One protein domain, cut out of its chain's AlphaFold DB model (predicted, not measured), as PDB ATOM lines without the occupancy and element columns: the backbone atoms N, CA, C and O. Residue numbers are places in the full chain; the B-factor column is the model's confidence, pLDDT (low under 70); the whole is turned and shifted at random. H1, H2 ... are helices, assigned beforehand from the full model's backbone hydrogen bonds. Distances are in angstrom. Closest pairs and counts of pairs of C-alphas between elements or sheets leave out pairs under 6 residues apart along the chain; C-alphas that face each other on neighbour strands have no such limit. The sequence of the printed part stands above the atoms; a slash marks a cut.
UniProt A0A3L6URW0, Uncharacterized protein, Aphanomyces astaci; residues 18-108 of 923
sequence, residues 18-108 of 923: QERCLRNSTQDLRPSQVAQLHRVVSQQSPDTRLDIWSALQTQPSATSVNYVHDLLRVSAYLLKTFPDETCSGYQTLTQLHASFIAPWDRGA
ATOM      1  N   GLN A  18     318.210 210.591 188.926       53.28
ATOM      2  CA  GLN A  18     317.301 210.440 187.788       53.28
ATOM      3  C   GLN A  18     317.318 209.008 187.228       53.28
ATOM      4  O   GLN A  18     316.266 208.392 187.057       53.28
ATOM      5  N   GLU A  19     318.515 208.436 187.037       56.75
ATOM      6  CA  GLU A  19     318.700 207.037 186.613       56.75
ATOM      7  C   GLU A  19     318.034 206.053 187.594       56.75
ATOM      8  O   GLU A  19     317.509 205.011 187.197       56.75
ATOM      9  N   ARG A  20     317.989 206.406 188.887       57.62
ATOM     10  CA  ARG A  20     317.408 205.578 189.948       57.62
ATOM     11  C   ARG A  20     315.876 205.596 189.932       57.62
ATOM     12  O   ARG A  20     315.272 204.534 190.052       57.62
ATOM     13  N   CYS A  21     315.247 206.756 189.730       56.84
ATOM     14  CA  CYS A  21     313.786 206.857 189.591       56.84
ATOM     15  C   CYS A  21     313.279 206.157 188.319       56.84
ATOM     16  O   CYS A  21     312.319 205.386 188.384       56.84
ATOM     17  N   LEU A  22     313.957 206.355 187.182       62.22
ATOM     18  CA  LEU A  22     313.597 205.740 185.898       62.22
ATOM     19  C   LEU A  22     313.706 204.205 185.965       62.22
ATOM     20  O   LEU A  22     312.790 203.486 185.559       62.22
ATOM     21  N   ARG A  23     314.783 203.695 186.577       65.31
ATOM     22  CA  ARG A  23     314.989 202.257 186.786       65.31
ATOM     23  C   ARG A  23     313.953 201.646 187.731       65.31
ATOM     24  O   ARG A  23     313.435 200.584 187.415       65.31
ATOM     25  N   ASN A  24     313.600 202.319 188.829       62.59
ATOM     26  CA  ASN A  24     312.529 201.862 189.724       62.59
ATOM     27  C   ASN A  24     311.159 201.844 189.018       62.59
ATOM     28  O   ASN A  24     310.380 200.923 189.226       62.59
ATOM     29  N   SER A  25     310.880 202.832 188.159       63.84
ATOM     30  CA  SER A  25     309.587 202.966 187.462       63.84
ATOM     31  C   SER A  25     309.392 201.964 186.317       63.84
ATOM     32  O   SER A  25     308.286 201.821 185.806       63.84
ATOM     33  N   THR A  26     310.457 201.274 185.897       69.19
ATOM     34  CA  THR A  26     310.432 200.285 184.805       69.19
ATOM     35  C   THR A  26     310.892 198.884 185.233       69.19
ATOM     36  O   THR A  26     310.889 197.975 184.406       69.19
ATOM     37  N   GLN A  27     311.250 198.674 186.509       69.00
ATOM     38  CA  GLN A  27     311.849 197.420 187.004       69.00
ATOM     39  C   GLN A  27     310.964 196.174 186.791       69.00
ATOM     40  O   GLN A  27     311.488 195.078 186.609       69.00
ATOM     41  N   ASP A  28     309.638 196.351 186.811       67.56
ATOM     42  CA  ASP A  28     308.638 195.280 186.732       67.56
ATOM     43  C   ASP A  28     308.135 195.039 185.284       67.56
ATOM     44  O   ASP A  28     307.288 194.176 185.040       67.56
ATOM     45  N   LEU A  29     308.674 195.772 184.295       74.44
ATOM     46  CA  LEU A  29     308.321 195.656 182.874       74.44
ATOM     47  C   LEU A  29     309.187 194.627 182.131       74.44
ATOM     48  O   LEU A  29     310.389 194.487 182.361       74.44
ATOM     49  N   ARG A  30     308.594 193.929 181.155       77.88
ATOM     50  CA  ARG A  30     309.324 192.983 180.292       77.88
ATOM     51  C   ARG A  30     310.134 193.724 179.215       77.88
ATOM     52  O   ARG A  30     309.674 194.761 178.733       77.88
ATOM     53  N   PRO A  31     311.261 193.169 178.719       74.25
ATOM     54  CA  PRO A  31     312.096 193.821 177.701       74.25
ATOM     55  C   PRO A  31     311.357 194.263 176.424       74.25
ATOM     56  O   PRO A  31     311.707 195.280 175.832       74.25
ATOM     57  N   SER A  32     310.307 193.544 176.012       72.00
ATOM     58  CA  SER A  32     309.461 193.932 174.874       72.00
ATOM     59  C   SER A  32     308.586 195.161 175.155       72.00
ATOM     60  O   SER A  32     308.399 195.982 174.262       72.00
ATOM     61  N   GLN A  33     308.089 195.324 176.386       78.38
ATOM     62  CA  GLN A  33     307.303 196.493 176.802       78.38
ATOM     63  C   GLN A  33     308.195 197.733 176.920       78.38
ATOM     64  O   GLN A  33     307.803 198.815 176.500       78.38
ATOM     65  N   VAL A  34     309.430 197.562 177.410       77.00
ATOM     66  CA  VAL A  34     310.452 198.622 177.424       77.00
ATOM     67  C   VAL A  34     310.769 199.083 175.995       77.00
ATOM     68  O   VAL A  34     310.786 200.283 175.725       77.00
ATOM     69  N   ALA A  35     310.934 198.152 175.047       75.75
ATOM     70  CA  ALA A  35     311.136 198.490 173.637       75.75
ATOM     71  C   ALA A  35     309.927 199.209 172.998       75.75
ATOM     72  O   ALA A  35     310.126 200.109 172.185       75.75
ATOM     73  N   GLN A  36     308.692 198.852 173.372       79.38
ATOM     74  CA  GLN A  36     307.477 199.541 172.914       79.38
ATOM     75  C   GLN A  36     307.381 200.964 173.486       79.38
ATOM     76  O   GLN A  36     307.154 201.909 172.735       79.38
ATOM     77  N   LEU A  37     307.644 201.146 174.786       82.69
ATOM     78  CA  LEU A  37     307.661 202.463 175.429       82.69
ATOM     79  C   LEU A  37     308.678 203.408 174.774       82.69
ATOM     80  O   LEU A  37     308.355 204.560 174.497       82.69
ATOM     81  N   HIS A  38     309.885 202.917 174.469       76.81
ATOM     82  CA  HIS A  38     310.887 203.715 173.760       76.81
ATOM     83  C   HIS A  38     310.405 204.184 172.378       76.81
ATOM     84  O   HIS A  38     310.730 205.308 172.001       76.81
ATOM     85  N   ARG A  39     309.601 203.390 171.649       77.19
ATOM     86  CA  ARG A  39     308.986 203.825 170.379       77.19
ATOM     87  C   ARG A  39     307.958 204.924 170.610       77.19
ATOM     88  O   ARG A  39     308.154 206.020 170.093       77.19
ATOM     89  N   VAL A  40     306.952 204.658 171.449       82.00
ATOM     90  CA  VAL A  40     305.859 205.600 171.755       82.00
ATOM     91  C   VAL A  40     306.403 206.955 172.209       82.00
ATOM     92  O   VAL A  40     305.942 207.982 171.726       82.00
ATOM     93  N   VAL A  41     307.428 206.976 173.073       81.81
ATOM     94  CA  VAL A  41     308.065 208.221 173.543       81.81
ATOM     95  C   VAL A  41     308.944 208.870 172.465       81.81
ATOM     96  O   VAL A  41     308.963 210.094 172.363       81.81
ATOM     97  N   SER A  42     309.649 208.098 171.626       76.00
ATOM     98  CA  SER A  42     310.445 208.656 170.515       76.00
ATOM     99  C   SER A  42     309.601 209.352 169.439       76.00
ATOM    100  O   SER A  42     310.110 210.239 168.756       76.00
ATOM    101  N   GLN A  43     308.324 208.977 169.324       74.50
ATOM    102  CA  GLN A  43     307.353 209.538 168.379       74.50
ATOM    103  C   GLN A  43     306.713 210.855 168.862       74.50
ATOM    104  O   GLN A  43     306.141 211.571 168.048       74.50
ATOM    105  N   GLN A  44     306.819 211.205 170.151       82.12
ATOM    106  CA  GLN A  44     306.197 212.418 170.708       82.12
ATOM    107  C   GLN A  44     306.927 213.710 170.309       82.12
ATOM    108  O   GLN A  44     308.092 213.690 169.892       82.12
ATOM    109  N   SER A  45     306.276 214.861 170.511       78.38
ATOM    110  CA  SER A  45     306.905 216.181 170.337       78.38
ATOM    111  C   SER A  45     308.153 216.353 171.238       78.38
ATOM    112  O   SER A  45     308.298 215.629 172.230       78.38
ATOM    113  N   PRO A  46     309.095 217.265 170.915       76.00
ATOM    114  CA  PRO A  46     310.275 217.506 171.748       76.00
ATOM    115  C   PRO A  46     309.922 217.964 173.166       76.00
ATOM    116  O   PRO A  46     310.530 217.490 174.124       76.00
ATOM    117  N   ASP A  47     308.921 218.831 173.296       72.06
ATOM    118  CA  ASP A  47     308.514 219.428 174.568       72.06
ATOM    119  C   ASP A  47     307.718 218.417 175.403       72.06
ATOM    120  O   ASP A  47     308.101 218.119 176.530       72.06
ATOM    121  N   THR A  48     306.754 217.721 174.788       77.81
ATOM    122  CA  THR A  48     306.029 216.605 175.425       77.81
ATOM    123  C   THR A  48     306.986 215.495 175.888       77.81
ATOM    124  O   THR A  48     306.768 214.882 176.930       77.81
ATOM    125  N   ARG A  49     308.097 215.243 175.174       80.56
ATOM    126  CA  ARG A  49     309.164 214.345 175.658       80.56
ATOM    127  C   ARG A  49     309.817 214.854 176.942       80.56
ATOM    128  O   ARG A  49     310.060 214.049 177.838       80.56
ATOM    129  N   LEU A  50     310.129 216.145 177.037       72.81
ATOM    130  CA  LEU A  50     310.709 216.745 178.245       72.81
ATOM    131  C   LEU A  50     309.714 216.701 179.417       72.81
ATOM    132  O   LEU A  50     310.108 216.344 180.529       72.81
ATOM    133  N   ASP A  51     308.433 216.949 179.150       72.19
ATOM    134  CA  ASP A  51     307.334 216.858 180.115       72.19
ATOM    135  C   ASP A  51     307.196 215.445 180.703       72.19
ATOM    136  O   ASP A  51     307.258 215.279 181.926       72.19
ATOM    137  N   ILE A  52     307.135 214.413 179.847       75.94
ATOM    138  CA  ILE A  52     307.155 212.992 180.244       75.94
ATOM    139  C   ILE A  52     308.374 212.692 181.137       75.94
ATOM    140  O   ILE A  52     308.249 212.015 182.163       75.94
ATOM    141  N   TRP A  53     309.560 213.214 180.800       71.88
ATOM    142  CA  TRP A  53     310.763 213.000 181.612       71.88
ATOM    143  C   TRP A  53     310.764 213.757 182.939       71.88
ATOM    144  O   TRP A  53     311.349 213.256 183.903       71.88
ATOM    145  N   SER A  54     310.099 214.910 183.027       70.00
ATOM    146  CA  SER A  54     309.918 215.641 184.285       70.00
ATOM    147  C   SER A  54     308.964 214.901 185.237       70.00
ATOM    148  O   SER A  54     309.250 214.766 186.433       70.00
ATOM    149  N   ALA A  55     307.884 214.321 184.700       67.44
ATOM    150  CA  ALA A  55     306.879 213.573 185.450       67.44
ATOM    151  C   ALA A  55     307.480 212.346 186.156       67.44
ATOM    152  O   ALA A  55     307.295 212.142 187.359       67.44
ATOM    153  N   LEU A  56     308.275 211.562 185.421       72.06
ATOM    154  CA  LEU A  56     308.902 210.328 185.912       72.06
ATOM    155  C   LEU A  56     310.041 210.561 186.927       72.06
ATOM    156  O   LEU A  56     310.510 209.608 187.551       72.06
ATOM    157  N   GLN A  57     310.495 211.807 187.105       67.25
ATOM    158  CA  GLN A  57     311.524 212.179 188.086       67.25
ATOM    159  C   GLN A  57     310.952 212.771 189.380       67.25
ATOM    160  O   GLN A  57     311.600 212.673 190.422       67.25
ATOM    161  N   THR A  58     309.780 213.408 189.315       59.88
ATOM    162  CA  THR A  58     309.226 214.238 190.401       59.88
ATOM    163  C   THR A  58     308.193 213.521 191.270       59.88
ATOM    164  O   THR A  58     307.987 213.915 192.418       59.88
ATOM    165  N   GLN A  59     307.556 212.466 190.758       61.25
ATOM    166  CA  GLN A  59     306.496 211.742 191.462       61.25
ATOM    167  C   GLN A  59     307.005 210.563 192.326       61.25
ATOM    168  O   GLN A  59     308.084 210.020 192.072       61.25
ATOM    169  N   PRO A  60     306.222 210.102 193.327       59.91
ATOM    170  CA  PRO A  60     306.477 208.843 194.026       59.91
ATOM    171  C   PRO A  60     306.536 207.640 193.074       59.91
ATOM    172  O   PRO A  60     305.759 207.541 192.126       59.91
ATOM    173  N   SER A  61     307.386 206.655 193.379       61.12
ATOM    174  CA  SER A  61     307.628 205.508 192.485       61.12
ATOM    175  C   SER A  61     306.386 204.667 192.166       61.12
ATOM    176  O   SER A  61     306.348 204.003 191.140       61.12
ATOM    177  N   ALA A  62     305.368 204.672 193.031       57.28
ATOM    178  CA  ALA A  62     304.125 203.943 192.786       57.28
ATOM    179  C   ALA A  62     303.219 204.619 191.737       57.28
ATOM    180  O   ALA A  62     302.474 203.925 191.052       57.28
ATOM    181  N   THR A  63     303.272 205.948 191.581       63.59
ATOM    182  CA  THR A  63     302.446 206.661 190.587       63.59
ATOM    183  C   THR A  63     303.142 206.765 189.232       63.59
ATOM    184  O   THR A  63     302.473 206.646 188.207       63.59
ATOM    185  N   SER A  64     304.477 206.872 189.204       68.25
ATOM    186  CA  SER A  64     305.257 206.846 187.955       68.25
ATOM    187  C   SER A  64     305.180 205.498 187.221       68.25
ATOM    188  O   SER A  64     305.187 205.477 185.992       68.25
ATOM    189  N   VAL A  65     305.039 204.378 187.943       71.50
ATOM    190  CA  VAL A  65     304.758 203.053 187.348       71.50
ATOM    191  C   VAL A  65     303.402 203.050 186.632       71.50
ATOM    192  O   VAL A  65     303.321 202.666 185.465       71.50
ATOM    193  N   ASN A  66     302.341 203.528 187.292       73.50
ATOM    194  CA  ASN A  66     300.990 203.539 186.720       73.50
ATOM    195  C   ASN A  66     300.907 204.427 185.466       73.50
ATOM    196  O   ASN A  66     300.387 203.982 184.447       73.50
ATOM    197  N   TYR A  67     301.525 205.618 185.502       79.25
ATOM    198  CA  TYR A  67     301.651 206.527 184.352       79.25
ATOM    199  C   TYR A  67     302.109 205.802 183.072       79.25
ATOM    200  O   TYR A  67     301.529 205.981 182.001       79.25
ATOM    201  N   VAL A  68     303.147 204.966 183.187       79.88
ATOM    202  CA  VAL A  68     303.736 204.222 182.062       79.88
ATOM    203  C   VAL A  68     302.817 203.095 181.585       79.88
ATOM    204  O   VAL A  68     302.719 202.844 180.381       79.88
ATOM    205  N   HIS A  69     302.120 202.425 182.505       82.00
ATOM    206  CA  HIS A  69     301.153 201.385 182.159       82.00
ATOM    207  C   HIS A  69     299.938 201.934 181.397       82.00
ATOM    208  O   HIS A  69     299.482 201.275 180.462       82.00
ATOM    209  N   ASP A  70     299.445 203.129 181.735       81.69
ATOM    210  CA  ASP A  70     298.277 203.722 181.074       81.69
ATOM    211  C   ASP A  70     298.560 204.201 179.642       81.69
ATOM    212  O   ASP A  70     297.765 203.914 178.747       81.69
ATOM    213  N   LEU A  71     299.722 204.816 179.374       83.81
ATOM    214  CA  LEU A  71     300.116 205.160 177.995       83.81
ATOM    215  C   LEU A  71     300.167 203.916 177.092       83.81
ATOM    216  O   LEU A  71     299.677 203.929 175.962       83.81
ATOM    217  N   LEU A  72     300.716 202.808 177.604       85.00
ATOM    218  CA  LEU A  72     300.787 201.538 176.876       85.00
ATOM    219  C   LEU A  72     299.412 200.849 176.755       85.00
ATOM    220  O   LEU A  72     299.147 200.201 175.742       85.00
ATOM    221  N   ARG A  73     298.517 201.006 177.743       88.12
ATOM    222  CA  ARG A  73     297.122 200.524 177.691       88.12
ATOM    223  C   ARG A  73     296.344 201.204 176.568       88.12
ATOM    224  O   ARG A  73     295.633 200.522 175.834       88.12
ATOM    225  N   VAL A  74     296.470 202.522 176.446       86.81
ATOM    226  CA  VAL A  74     295.680 203.338 175.509       86.81
ATOM    227  C   VAL A  74     296.247 203.250 174.098       86.81
ATOM    228  O   VAL A  74     295.487 203.035 173.157       86.81
ATOM    229  N   SER A  75     297.576 203.202 173.963       85.25
ATOM    230  CA  SER A  75     298.255 202.725 172.751       85.25
ATOM    231  C   SER A  75     297.681 201.379 172.267       85.25
ATOM    232  O   SER A  75     297.204 201.266 171.138       85.25
ATOM    233  N   ALA A  76     297.616 200.363 173.136       84.25
ATOM    234  CA  ALA A  76     297.084 199.043 172.782       84.25
ATOM    235  C   ALA A  76     295.546 198.977 172.622       84.25
ATOM    236  O   ALA A  76     295.027 197.987 172.101       84.25
ATOM    237  N   TYR A  77     294.804 199.988 173.081       86.38
ATOM    238  CA  TYR A  77     293.367 200.118 172.833       86.38
ATOM    239  C   TYR A  77     293.118 200.718 171.447       86.38
ATOM    240  O   TYR A  77     292.401 200.125 170.646       86.38
ATOM    241  N   LEU A  78     293.775 201.837 171.139       86.44
ATOM    242  CA  LEU A  78     293.594 202.563 169.885       86.44
ATOM    243  C   LEU A  78     294.111 201.774 168.673       86.44
ATOM    244  O   LEU A  78     293.496 201.836 167.613       86.44
ATOM    245  N   LEU A  79     295.127 200.918 168.840       84.50
ATOM    246  CA  LEU A  79     295.564 199.935 167.829       84.50
ATOM    247  C   LEU A  79     294.554 198.794 167.545       84.50
ATOM    248  O   LEU A  79     294.882 197.828 166.858       84.50
ATOM    249  N   LYS A  80     293.325 198.867 168.078       82.06
ATOM    250  CA  LYS A  80     292.181 198.034 167.653       82.06
ATOM    251  C   LYS A  80     291.272 198.750 166.651       82.06
ATOM    252  O   LYS A  80     290.545 198.084 165.922       82.06
ATOM    253  N   THR A  81     291.325 200.082 166.632       83.31
ATOM    254  CA  THR A  81     290.548 200.971 165.752       83.31
ATOM    255  C   THR A  81     291.425 201.523 164.619       83.31
ATOM    256  O   THR A  81     290.943 201.740 163.511       83.31
ATOM    257  N   PHE A  82     292.728 201.691 164.869       85.69
ATOM    258  CA  PHE A  82     293.741 202.151 163.914       85.69
ATOM    259  C   PHE A  82     294.759 201.036 163.588       85.69
ATOM    260  O   PHE A  82     295.037 200.205 164.455       85.69
ATOM    261  N   PRO A  83     295.334 200.991 162.367       73.06
ATOM    262  CA  PRO A  83     296.067 199.815 161.882       73.06
ATOM    263  C   PRO A  83     297.508 199.664 162.401       73.06
ATOM    264  O   PRO A  83     297.958 198.532 162.571       73.06
ATOM    265  N   ASP A  84     298.242 200.759 162.640       78.69
ATOM    266  CA  ASP A  84     299.599 200.727 163.207       78.69
ATOM    267  C   ASP A  84     300.004 202.045 163.909       78.69
ATOM    268  O   ASP A  84     299.283 203.047 163.880       78.69
ATOM    269  N   GLU A  85     301.175 202.026 164.562       77.56
ATOM    270  CA  GLU A  85     301.744 203.118 165.375       77.56
ATOM    271  C   GLU A  85     302.067 204.405 164.572       77.56
ATOM    272  O   GLU A  85     302.378 205.440 165.165       77.56
ATOM    273  N   THR A  86     302.012 204.373 163.233       74.44
ATOM    274  CA  THR A  86     302.288 205.529 162.357       74.44
ATOM    275  C   THR A  86     301.048 206.373 162.027       74.44
ATOM    276  O   THR A  86     301.172 207.419 161.395       74.44
ATOM    277  N   CYS A  87     299.855 205.959 162.472       81.69
ATOM    278  CA  CYS A  87     298.587 206.641 162.198       81.69
ATOM    279  C   CYS A  87     298.428 207.982 162.954       81.69
ATOM    280  O   CYS A  87     298.756 208.083 164.135       81.69
ATOM    281  N   SER A  88     297.856 209.003 162.300       72.94
ATOM    282  CA  SER A  88     297.726 210.371 162.831       72.94
ATOM    283  C   SER A  88     296.626 210.563 163.879       72.94
ATOM    284  O   SER A  88     296.866 211.252 164.862       72.94
ATOM    285  N   GLY A  89     295.440 209.960 163.727       75.38
ATOM    286  CA  GLY A  89     294.379 210.021 164.752       75.38
ATOM    287  C   GLY A  89     294.821 209.323 166.041       75.38
ATOM    288  O   GLY A  89     294.739 209.883 167.133       75.38
ATOM    289  N   TYR A  90     295.439 208.151 165.877       84.62
ATOM    290  CA  TYR A  90     296.179 207.449 166.922       84.62
ATOM    291  C   TYR A  90     297.250 208.341 167.579       84.62
ATOM    292  O   TYR A  90     297.244 208.498 168.797       84.62
ATOM    293  N   GLN A  91     298.144 208.962 166.800       82.81
ATOM    294  CA  GLN A  91     299.199 209.844 167.323       82.81
ATOM    295  C   GLN A  91     298.652 211.103 167.989       82.81
ATOM    296  O   GLN A  91     299.200 211.511 168.997       82.81
ATOM    297  N   THR A  92     297.569 211.693 167.489       81.88
ATOM    298  CA  THR A  92     296.962 212.903 168.061       81.88
ATOM    299  C   THR A  92     296.413 212.602 169.440       81.88
ATOM    300  O   THR A  92     296.799 213.234 170.418       81.88
ATOM    301  N   LEU A  93     295.562 211.579 169.535       83.56
ATOM    302  CA  LEU A  93     294.929 211.244 170.798       83.56
ATOM    303  C   LEU A  93     295.935 210.609 171.772       83.56
ATOM    304  O   LEU A  93     295.860 210.886 172.961       83.56
ATOM    305  N   THR A  94     296.957 209.875 171.311       84.44
ATOM    306  CA  THR A  94     298.054 209.440 172.203       84.44
ATOM    307  C   THR A  94     299.037 210.553 172.581       84.44
ATOM    308  O   THR A  94     299.553 210.509 173.691       84.44
ATOM    309  N   GLN A  95     299.285 211.563 171.739       82.62
ATOM    310  CA  GLN A  95     300.139 212.716 172.066       82.62
ATOM    311  C   GLN A  95     299.460 213.635 173.070       82.62
ATOM    312  O   GLN A  95     300.083 214.064 174.038       82.62
ATOM    313  N   LEU A  96     298.176 213.899 172.867       80.94
ATOM    314  CA  LEU A  96     297.358 214.653 173.793       80.94
ATOM    315  C   LEU A  96     297.254 213.919 175.142       80.94
ATOM    316  O   LEU A  96     297.580 214.492 176.180       80.94
ATOM    317  N   HIS A  97     296.974 212.610 175.128       84.31
ATOM    318  CA  HIS A  97     297.033 211.752 176.320       84.31
ATOM    319  C   HIS A  97     298.415 211.751 176.994       84.31
ATOM    320  O   HIS A  97     298.505 211.753 178.218       84.31
ATOM    321  N   ALA A  98     299.504 211.797 176.222       79.62
ATOM    322  CA  ALA A  98     300.866 211.857 176.751       79.62
ATOM    323  C   ALA A  98     301.245 213.234 177.325       79.62
ATOM    324  O   ALA A  98     302.007 213.291 178.293       79.62
ATOM    325  N   SER A  99     300.699 214.324 176.772       77.75
ATOM    326  CA  SER A  99     300.878 215.698 177.270       77.75
ATOM    327  C   SER A  99     300.265 215.902 178.657       77.75
ATOM    328  O   SER A  99     300.795 216.639 179.489       77.75
ATOM    329  N   PHE A 100     299.204 215.157 178.953       72.44
ATOM    330  CA  PHE A 100     298.548 215.117 180.249       72.44
ATOM    331  C   PHE A 100     299.385 214.332 181.280       72.44
ATOM    332  O   PHE A 100     299.197 213.137 181.528       72.44
ATOM    333  N   ILE A 101     300.338 215.034 181.909       69.00
ATOM    334  CA  ILE A 101     301.266 214.504 182.926       69.00
ATOM    335  C   ILE A 101     300.545 213.770 184.070       69.00
ATOM    336  O   ILE A 101     301.045 212.753 184.566       69.00
ATOM    337  N   ALA A 102     299.389 214.257 184.522       64.75
ATOM    338  CA  ALA A 102     298.697 213.681 185.669       64.75
ATOM    339  C   ALA A 102     297.700 212.573 185.265       64.75
ATOM    340  O   ALA A 102     297.305 212.485 184.099       64.75
ATOM    341  N   PRO A 103     297.320 211.655 186.175       66.81
ATOM    342  CA  PRO A 103     296.430 210.544 185.824       66.81
ATOM    343  C   PRO A 103     295.009 210.961 185.417       66.81
ATOM    344  O   PRO A 103     294.298 210.155 184.828       66.81
ATOM    345  N   TRP A 104     294.581 212.180 185.763       56.00
ATOM    346  CA  TRP A 104     293.186 212.612 185.663       56.00
ATOM    347  C   TRP A 104     292.841 213.314 184.343       56.00
ATOM    348  O   TRP A 104     291.807 212.979 183.772       56.00
ATOM    349  N   ASP A 105     293.692 214.195 183.801       65.56
ATOM    350  CA  ASP A 105     293.367 214.958 182.573       65.56
ATOM    351  C   ASP A 105     293.238 214.028 181.342       65.56
ATOM    352  O   ASP A 105     292.410 214.227 180.457       65.56
ATOM    353  N   ARG A 106     293.964 212.902 181.359       69.88
ATOM    354  CA  ARG A 106     293.811 211.779 180.412       69.88
ATOM    355  C   ARG A 106     292.423 211.144 180.386       69.88
ATOM    356  O   ARG A 106     292.063 210.534 179.382       69.88
ATOM    357  N   GLY A 107     291.675 211.231 181.484       65.25
ATOM    358  CA  GLY A 107     290.414 210.520 181.672       65.25
ATOM    359  C   GLY A 107     289.301 210.988 180.738       65.25
ATOM    360  O   GLY A 107     288.527 210.154 180.279       65.25
ATOM    361  N   ALA A 108     289.241 212.288 180.423       66.25
ATOM    362  CA  ALA A 108     288.232 212.846 179.519       66.25
ATOM    363  C   ALA A 108     288.368 212.251 178.108       66.25
ATOM    364  O   ALA A 108     287.416 211.700 177.553       66.25
TER     365      ALA A 108
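Overview. This is residues 18 to 108 of the 923 residues of an uncharacterized protein of Aphanomyces astaci (UniProt A0A3L6URW0). Picture a loosely formed bundle of three helices, H3, H4 and H5, with H4 and H5 side by side as a hairpin and H3 at a slant to both. H2 crosses one side of this bundle, and H1 sits at the end where H3 gives way to H4, while the link from H4 to H5 lies at the other end. The printed part has 91 residues with five named helices, H1 to H5 in order along it, and no named strand; its class is all helix. The whole is compact, with a radius of gyration of the C-alphas of 12.6 A, and rounded, spanning 35 by 27 by 23 A.

Along the chain. Find C-alpha 18 at (317.301, 210.440, 187.788); from there H1 runs through residues 18 to 26. Next come H2, residues 31 to 42, 16.6 A from first to last C-alpha, and H3, residues 46 to 58, 19.0 A. Look then for C-alpha 61 at (307.628, 205.508, 192.485), where H4 begins; it runs to residue 78 over 26.8 A and is the longest helix. H5, residues 88 to 99, spans 15.7 A and ends at C-alpha 99, at (300.878, 215.698, 177.270).

Arrangement. Begin with H3, H4 and H5, an up and down bundle in which each helix runs against the one before it. H4 and H5 form a helical hairpin: they touch, with H4 using residues 71 to 78 alone, and run opposite ways at a shallow tilt of 13 degrees. Their closest C-alphas, of Leu 78 and Tyr 90, are 6.3 A apart. H3 touches H5 through residues 48 to 52 alone, at a steep tilt of 39 degrees; the closest C-alphas are those of Thr 48 and Ser 99, 5.5 A apart. H3 and H4 are close but not clearly touching, with the C-alphas of Leu 56 and Ser 64 closest at 5.4 A; their tilt of 38 degrees is only just steep. Look at Leu 37 of H2 and Leu 72 of H4: their C-alphas, the closest of the two helices, are 7.1 A apart; H2 and H4 are close but not clearly touching, with 2 pairs of C-alphas within 8 A, and about perpendicular at 79 degrees. H2 and H5 are near each other, with 6 pairs of C-alphas within 10 A. H1 touches H4, with the closest C-alphas, of Ser 25 and Val 65, 4.8 A apart. It also touches H3, about perpendicular at 87 degrees, with the C-alphas of Cys 21 and Gln 57 closest at 6.0 A. H1 and H5 are apart. In H1, H2 and H5 every O i to N i+4 pair is within hydrogen-bond range; in H3 it is 8 of 9 and in H4 12 of 14.

Size, cuts and confidence. The two C-alphas farthest apart, of Arg 20 and Thr 81, are 36.4 A apart. The printed part has no cut; the link from H4 to H5 is short, and the other three are tight. Look to the B-factor column for the model's confidence: the mean pLDDT of the printed part is 74.2, and residues 18 to 28, 55, 57 to 64 and 101 to 108 are under 70.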